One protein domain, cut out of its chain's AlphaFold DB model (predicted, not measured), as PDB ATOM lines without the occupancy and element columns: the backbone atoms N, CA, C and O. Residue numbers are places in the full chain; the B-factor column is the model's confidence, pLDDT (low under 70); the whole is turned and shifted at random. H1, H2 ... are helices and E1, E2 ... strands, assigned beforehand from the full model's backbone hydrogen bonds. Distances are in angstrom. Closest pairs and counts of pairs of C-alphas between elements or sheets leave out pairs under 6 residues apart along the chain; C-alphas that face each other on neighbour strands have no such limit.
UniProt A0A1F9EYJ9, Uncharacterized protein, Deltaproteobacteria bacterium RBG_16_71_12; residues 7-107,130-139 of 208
ATOM      1  N   ALA A   7     213.744 192.402 298.000       94.12
ATOM      2  CA  ALA A   7     212.677 193.148 298.667       94.12
ATOM      3  C   ALA A   7     212.376 194.485 297.968       94.12
ATOM      4  O   ALA A   7     211.203 194.814 297.793       94.12
ATOM      5  N   ASP A   8     213.410 195.197 297.512       95.25
ATOM      6  CA  ASP A   8     213.270 196.461 296.788       95.25
ATOM      7  C   ASP A   8     212.593 196.238 295.437       95.25
ATOM      8  O   ASP A   8     211.616 196.911 295.116       95.25
ATOM      9  N   LEU A   9     213.029 195.214 294.694       94.62
ATOM     10  CA  LEU A   9     212.416 194.830 293.419       94.62
ATOM     11  C   LEU A   9     210.948 194.426 293.588       94.62
ATOM     12  O   LEU A   9     210.106 194.847 292.798       94.62
ATOM     13  N   ARG A  10     210.599 193.687 294.654       94.06
ATOM     14  CA  ARG A  10     209.190 193.390 294.976       94.06
ATOM     15  C   ARG A  10     208.380 194.657 295.222       94.06
ATOM     16  O   ARG A  10     207.266 194.754 294.717       94.06
ATOM     17  N   ALA A  11     208.918 195.610 295.981       95.06
ATOM     18  CA  ALA A  11     208.233 196.869 296.248       95.06
ATOM     19  C   ALA A  11     208.051 197.695 294.964       95.06
ATOM     20  O   ALA A  11     206.955 198.183 294.703       95.06
ATOM     21  N   ILE A  12     209.092 197.785 294.130       95.25
ATOM     22  CA  ILE A  12     209.042 198.446 292.820       95.25
ATOM     23  C   ILE A  12     207.989 197.787 291.920       95.25
ATOM     24  O   ILE A  12     207.157 198.473 291.333       95.25
ATOM     25  N   TYR A  13     207.969 196.457 291.833       92.88
ATOM     26  CA  TYR A  13     207.008 195.741 290.991       92.88
ATOM     27  C   TYR A  13     205.578 195.919 291.497       92.88
ATOM     28  O   TYR A  13     204.679 196.166 290.698       92.88
ATOM     29  N   ALA A  14     205.381 195.887 292.816       92.31
ATOM     30  CA  ALA A  14     204.081 196.120 293.429       92.31
ATOM     31  C   ALA A  14     203.532 197.523 293.134       92.31
ATOM     32  O   ALA A  14     202.319 197.662 293.028       92.31
ATOM     33  N   LEU A  15     204.383 198.546 292.981       93.19
ATOM     34  CA  LEU A  15     203.974 199.885 292.532       93.19
ATOM     35  C   LEU A  15     203.507 199.877 291.070       93.19
ATOM     36  O   LEU A  15     202.518 200.523 290.728       93.19
ATOM     37  N   LEU A  16     204.196 199.124 290.214       90.00
ATOM     38  CA  LEU A  16     203.919 199.046 288.776       90.00
ATOM     39  C   LEU A  16     202.738 198.133 288.422       90.00
ATOM     40  O   LEU A  16     202.214 198.221 287.314       90.00
ATOM     41  N   ASP A  17     202.297 197.294 289.357       86.25
ATOM     42  CA  ASP A  17     201.083 196.480 289.235       86.25
ATOM     43  C   ASP A  17     199.815 197.232 289.696       86.25
ATOM     44  O   ASP A  17     198.701 196.704 289.620       86.25
ATOM     45  N   GLN A  18     199.945 198.489 290.151       79.31
ATOM     46  CA  GLN A  18     198.818 199.304 290.613       79.31
ATOM     47  C   GLN A  18     198.027 199.901 289.452       79.31
ATOM     48  O   GLN A  18     198.172 201.063 289.079       79.31
ATOM     49  N   GLY A  19     197.093 199.111 288.941       65.25
ATOM     50  CA  GLY A  19     196.147 199.543 287.925       65.25
ATOM     51  C   GLY A  19     196.452 198.933 286.569       65.25
ATOM     52  O   GLY A  19     197.592 198.657 286.209       65.25
ATOM     53  N   GLN A  20     195.387 198.695 285.817       63.69
ATOM     54  CA  GLN A  20     195.500 198.215 284.452       63.69
ATOM     55  C   GLN A  20     195.762 199.410 283.545       63.69
ATOM     56  O   GLN A  20     195.148 200.466 283.712       63.69
ATOM     57  N   THR A  21     196.657 199.247 282.572       62.72
ATOM     58  CA  THR A  21     196.693 200.172 281.447       62.72
ATOM     59  C   THR A  21     195.322 200.125 280.786       62.72
ATOM     60  O   THR A  21     194.850 199.051 280.409       62.72
ATOM     61  N   VAL A  22     194.662 201.274 280.708       61.06
ATOM     62  CA  VAL A  22     193.367 201.396 280.046       61.06
ATOM     63  C   VAL A  22     193.556 202.019 278.677       61.06
ATOM     64  O   VAL A  22     194.486 202.800 278.473       61.06
ATOM     65  N   ASP A  23     192.705 201.655 277.728       61.75
ATOM     66  CA  ASP A  23     192.666 202.350 276.452       61.75
ATOM     67  C   ASP A  23     191.873 203.654 276.492       61.75
ATOM     68  O   ASP A  23     191.311 204.033 277.518       61.75
ATOM     69  N   ALA A  24     191.816 204.348 275.352       60.69
ATOM     70  CA  ALA A  24     191.028 205.569 275.203       60.69
ATOM     71  C   ALA A  24     189.525 205.362 275.493       60.69
ATOM     72  O   ALA A  24     188.824 206.328 275.778       60.69
ATOM     73  N   ALA A  25     189.035 204.118 275.443       62.88
ATOM     74  CA  ALA A  25     187.665 203.747 275.785       62.88
ATOM     75  C   ALA A  25     187.510 203.298 277.255       62.88
ATOM     76  O   ALA A  25     186.418 202.906 277.663       62.88
ATOM     77  N   GLY A  26     188.577 203.354 278.062       63.47
ATOM     78  CA  GLY A  26     188.573 202.964 279.473       63.47
ATOM     79  C   GLY A  26     188.604 201.452 279.717       63.47
ATOM     80  O   GLY A  26     188.504 201.021 280.866       63.47
ATOM     81  N   GLY A  27     188.746 200.634 278.670       65.06
ATOM     82  CA  GLY A  27     188.870 199.186 278.794       65.06
ATOM     83  C   GLY A  27     190.267 198.803 279.259       65.06
ATOM     84  O   GLY A  27     191.247 199.388 278.811       65.06
ATOM     85  N   ALA A  28     190.380 197.812 280.140       64.25
ATOM     86  CA  ALA A  28     191.670 197.243 280.509       64.25
ATOM     87  C   ALA A  28     192.321 196.575 279.297       64.25
ATOM     88  O   ALA A  28     191.704 195.724 278.653       64.25
ATOM     89  N   VAL A  29     193.566 196.933 278.988       64.06
ATOM     90  CA  VAL A  29     194.256 196.390 277.822       64.06
ATOM     91  C   VAL A  29     195.679 195.986 278.148       64.06
ATOM     92  O   VAL A  29     196.479 196.727 278.716       64.06
ATOM     93  N   ASP A  30     196.014 194.790 277.689       68.38
ATOM     94  CA  ASP A  30     197.384 194.353 277.550       68.38
ATOM     95  C   ASP A  30     198.068 195.077 276.383       68.38
ATOM     96  O   ASP A  30     197.732 194.860 275.213       68.38
ATOM     97  N   CYS A  31     199.076 195.894 276.699       65.50
ATOM     98  CA  CYS A  31     199.905 196.560 275.699       65.50
ATOM     99  C   CYS A  31     200.446 195.585 274.637       65.50
ATOM    100  O   CYS A  31     200.403 195.913 273.452       65.50
ATOM    101  N   GLY A  32     200.860 194.377 275.039       68.94
ATOM    102  CA  GLY A  32     201.412 193.344 274.169       68.94
ATOM    103  C   GLY A  32     200.392 192.751 273.201       68.94
ATOM    104  O   GLY A  32     200.723 192.548 272.038       68.94
ATOM    105  N   SER A  33     199.143 192.531 273.623       69.50
ATOM    106  CA  SER A  33     198.094 192.011 272.730       69.50
ATOM    107  C   SER A  33     197.743 192.995 271.619       69.50
ATOM    108  O   SER A  33     197.520 192.586 270.484       69.50
ATOM    109  N   ARG A  34     197.699 194.298 271.922       68.50
ATOM    110  CA  ARG A  34     197.307 195.306 270.928       68.50
ATOM    111  C   ARG A  34     198.438 195.788 270.029       68.50
ATOM    112  O   ARG A  34     198.160 196.160 268.896       68.50
ATOM    113  N   CYS A  35     199.687 195.789 270.493       67.62
ATOM    114  CA  CYS A  35     200.829 196.135 269.640       67.62
ATOM    115  C   CYS A  35     201.448 194.917 268.937       67.62
ATOM    116  O   CYS A  35     202.556 195.028 268.415       67.62
ATOM    117  N   ASP A  36     200.780 193.756 268.964       72.81
ATOM    118  CA  ASP A  36     201.317 192.477 268.479       72.81
ATOM    119  C   ASP A  36     202.750 192.226 268.983       72.81
ATOM    120  O   ASP A  36     203.686 191.919 268.236       72.81
ATOM    121  N   LYS A  37     202.926 192.476 270.288       75.38
ATOM    122  CA  LYS A  37     204.165 192.280 271.045       75.38
ATOM    123  C   LYS A  37     205.369 192.934 270.364       75.38
ATOM    124  O   LYS A  37     206.461 192.378 270.370       75.38
ATOM    125  N   PHE A  38     205.188 194.119 269.773       72.69
ATOM    126  CA  PHE A  38     206.224 194.785 268.982       72.69
ATOM    127  C   PHE A  38     207.554 194.958 269.738       72.69
ATOM    128  O   PHE A  38     208.616 194.753 269.149       72.69
ATOM    129  N   CYS A  39     207.495 195.279 271.037       70.38
ATOM    130  CA  CYS A  39     208.655 195.402 271.933       70.38
ATOM    131  C   CYS A  39     209.332 194.062 272.283       70.38
ATOM    132  O   CYS A  39     210.317 194.033 273.012       70.38
ATOM    133  N   CYS A  40     208.791 192.946 271.801       70.25
ATOM    134  CA  CYS A  40     209.337 191.608 271.984       70.25
ATOM    135  C   CYS A  40     209.723 190.932 270.667       70.25
ATOM    136  O   CYS A  40     209.810 189.709 270.611       70.25
ATOM    137  N   ARG A  41     209.846 191.699 269.579       70.19
ATOM    138  CA  ARG A  41     210.324 191.162 268.305       70.19
ATOM    139  C   ARG A  41     211.861 191.257 268.277       70.19
ATOM    140  O   ARG A  41     212.375 192.319 268.638       70.19
ATOM    141  N   PRO A  42     212.576 190.252 267.729       59.97
ATOM    142  CA  PRO A  42     214.040 190.134 267.826       59.97
ATOM    143  C   PRO A  42     214.862 191.331 267.324       59.97
ATOM    144  O   PRO A  42     216.020 191.488 267.693       59.97
ATOM    145  N   ALA A  43     214.285 192.168 266.458       60.91
ATOM    146  CA  ALA A  43     214.956 193.323 265.863       60.91
ATOM    147  C   ALA A  43     214.682 194.652 266.592       60.91
ATOM    148  O   ALA A  43     215.256 195.671 266.214       60.91
ATOM    149  N   ASN A  44     213.780 194.677 267.579       55.91
ATOM    150  CA  ASN A  44     213.117 195.926 267.952       55.91
ATOM    151  C   ASN A  44     213.616 196.567 269.249       55.91
ATOM    152  O   ASN A  44     213.628 197.792 269.303       55.91
ATOM    153  N   THR A  45     214.042 195.811 270.269       61.44
ATOM    154  CA  THR A  45     214.555 196.401 271.523       61.44
ATOM    155  C   THR A  45     215.339 195.405 272.371       61.44
ATOM    156  O   THR A  45     214.810 194.357 272.738       61.44
ATOM    157  N   THR A  46     216.547 195.777 272.797       64.25
ATOM    158  CA  THR A  46     217.256 195.049 273.854       64.25
ATOM    159  C   THR A  46     216.588 195.304 275.203       64.25
ATOM    160  O   THR A  46     216.476 196.447 275.652       64.25
ATOM    161  N   LYS A  47     216.155 194.233 275.872       78.31
ATOM    162  CA  LYS A  47     215.505 194.307 277.182       78.31
ATOM    163  C   LYS A  47     216.543 194.254 278.297       78.31
ATOM    164  O   LYS A  47     216.783 193.180 278.835       78.31
ATOM    165  N   TYR A  48     217.150 195.392 278.624       87.00
ATOM    166  CA  TYR A  48     218.064 195.475 279.766       87.00
ATOM    167  C   TYR A  48     217.368 195.110 281.086       87.00
ATOM    168  O   TYR A  48     216.171 195.349 281.250       87.00
ATOM    169  N   LEU A  49     218.133 194.560 282.017       91.62
ATOM    170  CA  LEU A  49     217.718 194.273 283.381       91.62
ATOM    171  C   LEU A  49     218.326 195.294 284.339       91.62
ATOM    172  O   LEU A  49     219.445 195.765 284.121       91.62
ATOM    173  N   LEU A  50     217.600 195.630 285.404       94.56
ATOM    174  CA  LEU A  50     218.184 196.371 286.520       94.56
ATOM    175  C   LEU A  50     219.219 195.500 287.259       94.56
ATOM    176  O   LEU A  50     219.087 194.270 287.280       94.56
ATOM    177  N   PRO A  51     220.225 196.097 287.921       93.44
ATOM    178  CA  PRO A  51     221.112 195.352 288.808       93.44
ATOM    179  C   PRO A  51     220.311 194.566 289.857       93.44
ATOM    180  O   PRO A  51     219.428 195.117 290.509       93.44
ATOM    181  N   GLY A  52     220.594 193.268 290.004       93.25
ATOM    182  CA  GLY A  52     219.882 192.377 290.935       93.25
ATOM    183  C   GLY A  52     218.593 191.752 290.383       93.25
ATOM    184  O   GLY A  52     218.061 190.797 290.957       93.25
ATOM    185  N   GLU A  53     218.084 192.251 289.254       93.75
ATOM    186  CA  GLU A  53     216.806 191.816 288.691       93.75
ATOM    187  C   GLU A  53     216.870 190.401 288.119       93.75
ATOM    188  O   GLU A  53     215.927 189.629 288.291       93.75
ATOM    189  N   ARG A  54     217.999 190.004 287.522       92.38
ATOM    190  CA  ARG A  54     218.208 188.626 287.064       92.38
ATOM    191  C   ARG A  54     218.025 187.619 288.197       92.38
ATOM    192  O   ARG A  54     217.245 186.682 288.061       92.38
ATOM    193  N   GLN A  55     218.716 187.819 289.317       92.12
ATOM    194  CA  GLN A  55     218.676 186.908 290.464       92.12
ATOM    195  C   GLN A  55     217.264 186.839 291.051       92.12
ATOM    196  O   GLN A  55     216.789 185.768 291.436       92.12
ATOM    197  N   PHE A  56     216.576 187.982 291.091       92.56
ATOM    198  CA  PHE A  56     215.181 188.056 291.498       92.56
ATOM    199  C   PHE A  56     214.266 187.226 290.585       92.56
ATOM    200  O   PHE A  56     213.472 186.424 291.082       92.56
ATOM    201  N   LEU A  57     214.406 187.373 289.265       89.94
ATOM    202  CA  LEU A  57     213.615 186.642 288.276       89.94
ATOM    203  C   LEU A  57     213.919 185.139 288.299       89.94
ATOM    204  O   LEU A  57     212.990 184.342 288.360       89.94
ATOM    205  N   GLU A  58     215.192 184.736 288.337       89.50
ATOM    206  CA  GLU A  58     215.602 183.328 288.441       89.50
ATOM    207  C   GLU A  58     214.999 182.646 289.679       89.50
ATOM    208  O   GLU A  58     214.482 181.528 289.593       89.50
ATOM    209  N   ALA A  59     215.035 183.321 290.833       90.06
ATOM    210  CA  ALA A  59     214.448 182.808 292.066       90.06
ATOM    211  C   ALA A  59     212.920 182.685 291.965       90.06
ATOM    212  O   ALA A  59     212.357 181.672 292.389       90.06
ATOM    213  N   ALA A  60     212.254 183.686 291.383       88.06
ATOM    214  CA  ALA A  60     210.805 183.688 291.211       88.06
ATOM    215  C   ALA A  60     210.331 182.591 290.245       88.06
ATOM    216  O   ALA A  60     209.367 181.890 290.546       88.06
ATOM    217  N   THR A  61     211.034 182.390 289.129       86.31
ATOM    218  CA  THR A  61     210.738 181.326 288.163       86.31
ATOM    219  C   THR A  61     210.948 179.942 288.779       86.31
ATOM    220  O   THR A  61     210.077 179.077 288.682       86.31
ATOM    221  N   ARG A  62     212.050 179.744 289.520       88.50
ATOM    222  CA  ARG A  62     212.326 178.479 290.223       88.50
ATOM    223  C   ARG A  62     211.256 178.139 291.258       88.50
ATOM    224  O   ARG A  62     210.849 176.985 291.341       88.50
ATOM    225  N   ALA A  63     210.794 179.120 292.034       88.06
ATOM    226  CA  ALA A  63     209.773 178.912 293.066       88.06
ATOM    227  C   ALA A  63     208.437 178.395 292.504       88.06
ATOM    228  O   ALA A  63     207.645 177.815 293.243       88.06
ATOM    229  N   ARG A  64     208.194 178.592 291.206       85.56
ATOM    230  CA  ARG A  64     206.974 178.173 290.509       85.56
ATOM    231  C   ARG A  64     207.112 176.846 289.767       85.56
ATOM    232  O   ARG A  64     206.112 176.311 289.309       85.56
ATOM    233  N   GLY A  65     208.331 176.313 289.661       84.38
ATOM    234  CA  GLY A  65     208.617 175.130 288.847       84.38
ATOM    235  C   GLY A  65     208.603 175.401 287.339       84.38
ATOM    236  O   GLY A  65     208.532 174.457 286.558       84.38
ATOM    237  N   ASP A  66     208.674 176.670 286.935       80.94
ATOM    238  CA  ASP A  66     208.693 177.082 285.534       80.94
ATOM    239  C   ASP A  66     210.116 176.995 284.947       80.94
ATOM    240  O   ASP A  66     211.119 177.006 285.671       80.94
ATOM    241  N   ALA A  67     210.226 176.925 283.617       75.75
ATOM    242  CA  ALA A  67     211.522 176.969 282.942       75.75
ATOM    243  C   ALA A  67     212.174 178.357 283.116       75.75
ATOM    244  O   ALA A  67     211.484 179.366 282.954       75.75
ATOM    245  N   PRO A  68     213.483 178.436 283.431       71.25
ATOM    246  CA  PRO A  68     214.164 179.708 283.642       71.25
ATOM    247  C   PRO A  68     214.139 180.569 282.377       71.25
ATOM    248  O   PRO A  68     214.224 180.057 281.260       71.25
ATOM    249  N   PHE A  69     214.085 181.890 282.564       75.94
ATOM    250  CA  PHE A  69     214.390 182.813 281.479       75.94
ATOM    251  C   PHE A  69     215.810 182.556 280.965       75.94
ATOM    252  O   PHE A  69     216.716 182.238 281.738       75.94
ATOM    253  N   ALA A  70     216.006 182.728 279.663       80.94
ATOM    254  CA  ALA A  70     217.342 182.838 279.110       80.94
ATOM    255  C   ALA A  70     217.837 184.276 279.323       80.94
ATOM    256  O   ALA A  70     217.087 185.239 279.151       80.94
ATOM    257  N   PHE A  71     219.094 184.422 279.732       84.62
ATOM    258  CA  PHE A  71     219.721 185.710 280.024       84.62
ATOM    259  C   PHE A  71     220.970 185.871 279.169       84.62
ATOM    260  O   PHE A  71     221.676 184.896 278.903       84.62
ATOM    261  N   ARG A  72     221.266 187.108 278.776       85.56
ATOM    262  CA  ARG A  72     222.467 187.463 278.024       85.56
ATOM    263  C   ARG A  72     223.232 188.554 278.756       85.56
ATOM    264  O   ARG A  72     222.649 189.558 279.150       85.56
ATOM    265  N   ASP A  73     224.533 188.353 278.896       85.88
ATOM    266  CA  ASP A  73     225.461 189.387 279.343       85.88
ATOM    267  C   ASP A  73     225.979 190.139 278.109       85.88
ATOM    268  O   ASP A  73     226.514 189.531 277.177       85.88
ATOM    269  N   LEU A  74     225.757 191.452 278.069       81.62
ATOM    270  CA  LEU A  74     226.187 192.334 276.986       81.62
ATOM    271  C   LEU A  74     227.349 193.240 277.421       81.62
ATOM    272  O   LEU A  74     227.490 194.350 276.905       81.62
ATOM    273  N   TYR A  75     228.176 192.765 278.357       78.50
ATOM    274  CA  TYR A  75     229.328 193.428 278.984       78.50
ATOM    275  C   TYR A  75     228.977 194.630 279.870       78.50
ATOM    276  O   TYR A  75     229.542 194.786 280.948       78.50
ATOM    277  N   PHE A  76     228.060 195.494 279.434       78.00
ATOM    278  CA  PHE A  76     227.682 196.719 280.151       78.00
ATOM    279  C   PHE A  76     226.374 196.593 280.930       78.00
ATOM    280  O   PHE A  76     226.099 197.412 281.809       78.00
ATOM    281  N   PHE A  77     225.551 195.611 280.569       84.50
ATOM    282  CA  PHE A  77     224.275 195.318 281.201       84.50
ATOM    283  C   PHE A  77     223.830 193.896 280.855       84.50
ATOM    284  O   PHE A  77     224.236 193.328 279.838       84.50
ATOM    285  N   GLU A  78     222.965 193.336 281.692       88.38
ATOM    286  CA  GLU A  78     222.305 192.061 281.422       88.38
ATOM    287  C   GLU A  78     220.989 192.302 280.682       88.38
ATOM    288  O   GLU A  78     220.336 193.329 280.870       88.38
ATOM    289  N   SER A  79     220.574 191.357 279.844       85.38
ATOM    290  CA  SER A  79     219.276 191.390 279.175       85.38
ATOM    291  C   SER A  79     218.573 190.041 279.217       85.38
ATOM    292  O   SER A  79     219.213 188.999 279.357       85.38
ATOM    293  N   LEU A  80     217.256 190.044 279.017       80.06
ATOM    294  CA  LEU A  80     216.537 188.814 278.673       80.06
ATOM    295  C   LEU A  80     216.891 188.388 277.247       80.06
ATOM    296  O   LEU A  80     216.818 189.199 276.323       80.06
ATOM    297  N   ASP A  81     217.261 187.124 277.083       73.06
ATOM    298  CA  ASP A  81     217.434 186.488 275.784       73.06
ATOM    299  C   ASP A  81     216.066 186.012 275.273       73.06
ATOM    300  O   ASP A  81     215.262 185.445 276.020       73.06
ATOM    301  N   GLU A  82     215.765 186.297 274.009       61.53
ATOM    302  CA  GLU A  82     214.477 185.942 273.412       61.53
ATOM    303  C   GLU A  82     214.579 184.559 272.753       61.53
ATOM    304  O   GLU A  82     215.478 184.348 271.934       61.53
ATOM    305  N   PRO A  83     213.666 183.611 273.047       54.16
ATOM    306  CA  PRO A  83     213.581 182.396 272.252       54.16
ATOM    307  C   PRO A  83     213.311 182.772 270.789       54.16
ATOM    308  O   PRO A  83     212.528 183.679 270.508       54.16
ATOM    309  N   ALA A  84     213.940 182.062 269.849       53.38
ATOM    310  CA  ALA A  84     213.969 182.386 268.417       53.38
ATOM    311  C   ALA A  84     212.586 182.505 267.724       53.38
ATOM    312  O   ALA A  84     212.500 182.941 266.575       53.38
ATOM    313  N   GLU A  85     211.492 182.151 268.401       53.00
ATOM    314  CA  GLU A  85     210.158 181.960 267.832       53.00
ATOM    315  C   GLU A  85     209.145 183.053 268.216       53.00
ATOM    316  O   GLU A  85     208.080 182.734 268.721       53.00
ATOM    317  N   ARG A  86     209.424 184.347 267.973       51.94
ATOM    318  CA  ARG A  86     208.446 185.479 268.030       51.94
ATOM    319  C   ARG A  86     207.580 185.634 269.305       51.94
ATOM    320  O   ARG A  86     206.755 186.546 269.365       51.94
ATOM    321  N   ALA A  87     207.736 184.784 270.308       60.19
ATOM    322  CA  ALA A  87     207.028 184.835 271.567       60.19
ATOM    323  C   ALA A  87     207.766 185.807 272.472       60.19
ATOM    324  O   ALA A  87     208.998 185.822 272.526       60.19
ATOM    325  N   CYS A  88     207.018 186.640 273.190       66.50
ATOM    326  CA  CYS A  88     207.683 187.519 274.129       66.50
ATOM    327  C   CYS A  88     208.374 186.669 275.198       66.50
ATOM    328  O   CYS A  88     207.732 185.791 275.764       66.50
ATOM    329  N   ALA A  89     209.645 186.944 275.518       64.50
ATOM    330  CA  ALA A  89     210.374 186.185 276.544       64.50
ATOM    331  C   ALA A  89     209.606 186.086 277.878       64.50
ATOM    332  O   ALA A  89     209.717 185.096 278.589       64.50
ATOM    333  N   CYS A  90     208.782 187.090 278.191       67.88
ATOM    334  CA  CYS A  90     207.943 187.145 279.384       67.88
ATOM    335  C   CYS A  90     206.490 186.697 279.177       67.88
ATOM    336  O   CYS A  90     205.707 186.776 280.113       67.88
ATOM    337  N   GLU A  91     206.093 186.245 277.988       69.94
ATOM    338  CA  GLU A  91     204.726 185.781 277.731       69.94
ATOM    339  C   GLU A  91     204.326 184.576 278.594       69.94
ATOM    340  O   GLU A  91     203.246 184.637 279.182       69.94
ATOM    341  N   PRO A  92     205.175 183.543 278.769       66.00
ATOM    342  CA  PRO A  92     204.846 182.426 279.655       66.00
ATOM    343  C   PRO A  92     204.775 182.827 281.136       66.00
ATOM    344  O   PRO A  92     204.124 182.151 281.922       66.00
ATOM    345  N   LEU A  93     205.445 183.922 281.516       73.25
ATOM    346  CA  LEU A  93     205.659 184.360 282.899       73.25
ATOM    347  C   LEU A  93     205.395 185.862 283.024       73.25
ATOM    348  O   LEU A  93     206.268 186.665 283.364       73.25
ATOM    349  N   ARG A  94     204.174 186.260 282.675       71.50
ATOM    350  CA  ARG A  94     203.785 187.658 282.457       71.50
ATOM    351  C   ARG A  94     203.912 188.525 283.709       71.50
ATOM    352  O   ARG A  94     204.274 189.702 283.641       71.50
ATOM    353  N   GLU A  95     203.595 187.951 284.851       75.12
ATOM    354  CA  GLU A  95     203.771 188.511 286.189       75.12
ATOM    355  C   GLU A  95     205.238 188.582 286.629       75.12
ATOM    356  O   GLU A  95     205.543 189.247 287.612       75.12
ATOM    357  N   LEU A  96     206.160 187.961 285.891       78.50
ATOM    358  CA  LEU A  96     207.608 188.081 286.077       78.50
ATOM    359  C   LEU A  96     208.247 188.956 284.991       78.50
ATOM    360  O   LEU A  96     209.431 188.831 284.689       78.50
ATOM    361  N   ARG A  97     207.477 189.875 284.399       84.38
ATOM    362  CA  ARG A  97     208.039 190.890 283.503       84.38
ATOM    363  C   ARG A  97     209.122 191.709 284.221       84.38
ATOM    364  O   ARG A  97     208.873 192.130 285.354       84.38
ATOM    365  N   PRO A  98     210.275 191.961 283.575       88.56
ATOM    366  CA  PRO A  98     211.289 192.861 284.110       88.56
ATOM    367  C   PRO A  98     210.768 194.298 284.173       88.56
ATOM    368  O   PRO A  98     209.797 194.656 283.492       88.56
ATOM    369  N   PHE A  99     211.429 195.130 284.969       91.44
ATOM    370  CA  PHE A  99     211.112 196.533 285.190       91.44
ATOM    371  C   PHE A  99     210.922 197.297 283.882       91.44
ATOM    372  O   PHE A  99     209.884 197.927 283.688       91.44
ATOM    373  N   ASN A 100     211.865 197.186 282.944       87.19
ATOM    374  CA  ASN A 100     211.796 197.893 281.665       87.19
ATOM    375  C   ASN A 100     210.547 197.514 280.839       87.19
ATOM    376  O   ASN A 100     209.945 198.378 280.206       87.19
ATOM    377  N   CYS A 101     210.102 196.254 280.886       82.25
ATOM    378  CA  CYS A 101     208.864 195.802 280.254       82.25
ATOM    379  C   CYS A 101     207.613 196.302 280.981       82.25
ATOM    380  O   CYS A 101     206.560 196.412 280.355       82.25
ATOM    381  N   ARG A 102     207.702 196.564 282.291       87.00
ATOM    382  CA  ARG A 102     206.591 197.086 283.099       87.00
ATOM    383  C   ARG A 102     206.379 198.574 282.888       87.00
ATOM    384  O   ARG A 102     205.231 198.988 282.839       87.00
ATOM    385  N   VAL A 103     207.456 199.353 282.764       87.38
ATOM    386  CA  VAL A 103     207.394 200.817 282.588       87.38
ATOM    387  C   VAL A 103     207.204 201.251 281.137       87.38
ATOM    388  O   VAL A 103     206.748 202.363 280.887       87.38
ATOM    389  N   PHE A 104     207.498 200.379 280.171       82.81
ATOM    390  CA  PHE A 104     207.294 200.640 278.748       82.81
ATOM    391  C   PHE A 104     205.852 201.091 278.419       82.81
ATOM    392  O   PHE A 104     204.900 200.476 278.905       82.81
ATOM    393  N   PRO A 105     205.652 202.083 277.524       81.44
ATOM    394  CA  PRO A 105     206.642 202.844 276.737       81.44
ATOM    395  C   PRO A 105     207.166 204.111 277.445       81.44
ATOM    396  O   PRO A 105     207.655 205.035 276.786       81.44
ATOM    397  N   TYR A 106     206.990 204.212 278.761       87.44
ATOM    398  CA  TYR A 106     207.215 205.438 279.509       87.44
ATOM    399  C   TYR A 106     208.605 205.486 280.155       87.44
ATOM    400  O   TYR A 106     209.055 204.544 280.807       87.44
ATOM    401  N   SER A 107     209.247 206.639 280.014       91.25
ATOM    402  CA  SER A 107     210.495 207.029 280.672       91.25
ATOM    403  C   SER A 107     210.199 208.037 281.792       91.25
ATOM    404  O   SER A 107     209.143 208.680 281.765       91.25
ATOM    405  N   TRP A 130     200.102 202.343 271.070       72.25
ATOM    406  CA  TRP A 130     198.867 203.129 271.003       72.25
ATOM    407  C   TRP A 130     198.435 203.723 272.360       72.25
ATOM    408  O   TRP A 130     197.451 204.453 272.433       72.25
ATOM    409  N   ILE A 131     199.132 203.387 273.452       75.25
ATOM    410  CA  ILE A 131     198.833 203.925 274.785       75.25
ATOM    411  C   ILE A 131     199.413 205.335 274.840       75.25
ATOM    412  O   ILE A 131     200.633 205.488 274.849       75.25
ATOM    413  N   GLU A 132     198.564 206.355 274.820       77.81
ATOM    414  CA  GLU A 132     199.007 207.749 274.931       77.81
ATOM    415  C   GLU A 132     199.194 208.146 276.396       77.81
ATOM    416  O   GLU A 132     200.303 208.476 276.814       77.81
ATOM    417  N   GLU A 133     198.156 207.975 277.214       82.06
ATOM    418  CA  GLU A 133     198.164 208.348 278.630       82.06
ATOM    419  C   GLU A 133     198.035 207.111 279.532       82.06
ATOM    420  O   GLU A 133     197.146 206.281 279.316       82.06
ATOM    421  N   PRO A 134     198.889 206.963 280.560       84.44
ATOM    422  CA  PRO A 134     198.762 205.868 281.503       84.44
ATOM    423  C   PRO A 134     197.618 206.111 282.495       84.44
ATOM    424  O   PRO A 134     197.273 207.249 282.823       84.44
ATOM    425  N   ALA A 135     197.076 205.032 283.069       84.81
ATOM    426  CA  ALA A 135     196.092 205.137 284.143       84.81
ATOM    427  C   ALA A 135     196.662 205.937 285.339       84.81
ATOM    428  O   ALA A 135     197.813 205.702 285.719       84.81
ATOM    429  N   PRO A 136     195.887 206.823 286.003       89.19
ATOM    430  CA  PRO A 136     196.419 207.705 287.049       89.19
ATOM    431  C   PRO A 136     197.122 206.987 288.209       89.19
ATOM    432  O   PRO A 136     198.155 207.452 288.685       89.19
ATOM    433  N   ARG A 137     196.591 205.835 288.648       90.06
ATOM    434  CA  ARG A 137     197.210 205.026 289.714       90.06
ATOM    435  C   ARG A 137     198.542 204.428 289.273       90.06
ATOM    436  O   ARG A 137     199.527 204.566 289.989       90.06
ATOM    437  N   TRP A 138     198.576 203.862 288.068       90.69
ATOM    438  CA  TRP A 138     199.804 203.324 287.495       90.69
ATOM    439  C   TRP A 138     200.843 204.428 287.325       90.69
ATOM    440  O   TRP A 138     202.002 204.239 287.667       90.69
ATOM    441  N   ARG A 139     200.426 205.620 286.872       92.38
ATOM    442  CA  ARG A 139     201.304 206.785 286.709       92.38
ATOM    443  C   ARG A 139     201.979 207.174 288.022       92.38
ATOM    444  O   ARG A 139     203.186 207.391 288.032       92.38
TER     445      ARG A 139
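Overview. This is residues 7 to 107 and 130 to 139 of the 208 residues of an uncharacterized protein of Deltaproteobacteria bacterium RBG_16_71_12 (UniProt A0A1F9EYJ9). Little regular structure: long loops hold short helices, with H4 near the middle. Hairpin E1-E2, antiparallel, and the loop of residues 17 to 30 lie at opposite ends. The 111 printed residues, 41 in named elements, mostly helix, run H1 H2 H3 E1 E2 H4 H5. The whole is compact, radius of gyration of the C-alphas 14.2 A, spanning 40 by 33 by 29 A.

Arrangement. H1, residues 7 to 16, and H4, residues 99 to 103, only just touch, with 3 pairs of C-alphas within 8 A, the closest Leu 16 and Arg 102, 6.6 A. H3, residues 53 to 64, is close to H1 but not clearly touching, about perpendicular at 86 degrees; the closest C-alphas are Leu 9 and Glu 53, 7.1 A. H2, residues 31 to 34, touches no helix. In the hairpin of E1, residues 71 to 73, and E2, residues 78 to 80, N 72 and O 79 are 2.9 A apart. Every O i to N i+4 pair is within hydrogen-bond range in H1 and H4, 7 of 8 in H3.

Along the chain. H1 begins at C-alpha 7 (212.677, 193.148, 298.667); H3 is 16.9 A long from first to last C-alpha; H5, residues 136 to 139, ends at C-alpha 139 (201.304, 206.785, 286.709).

Size, cuts and confidence. Residues 108 to 129 are cut out, C-alphas 107 and 130 being 15.6 A apart. Residues 19 to 35, 42 to 46 and 82 to 92 have pLDDT under 70.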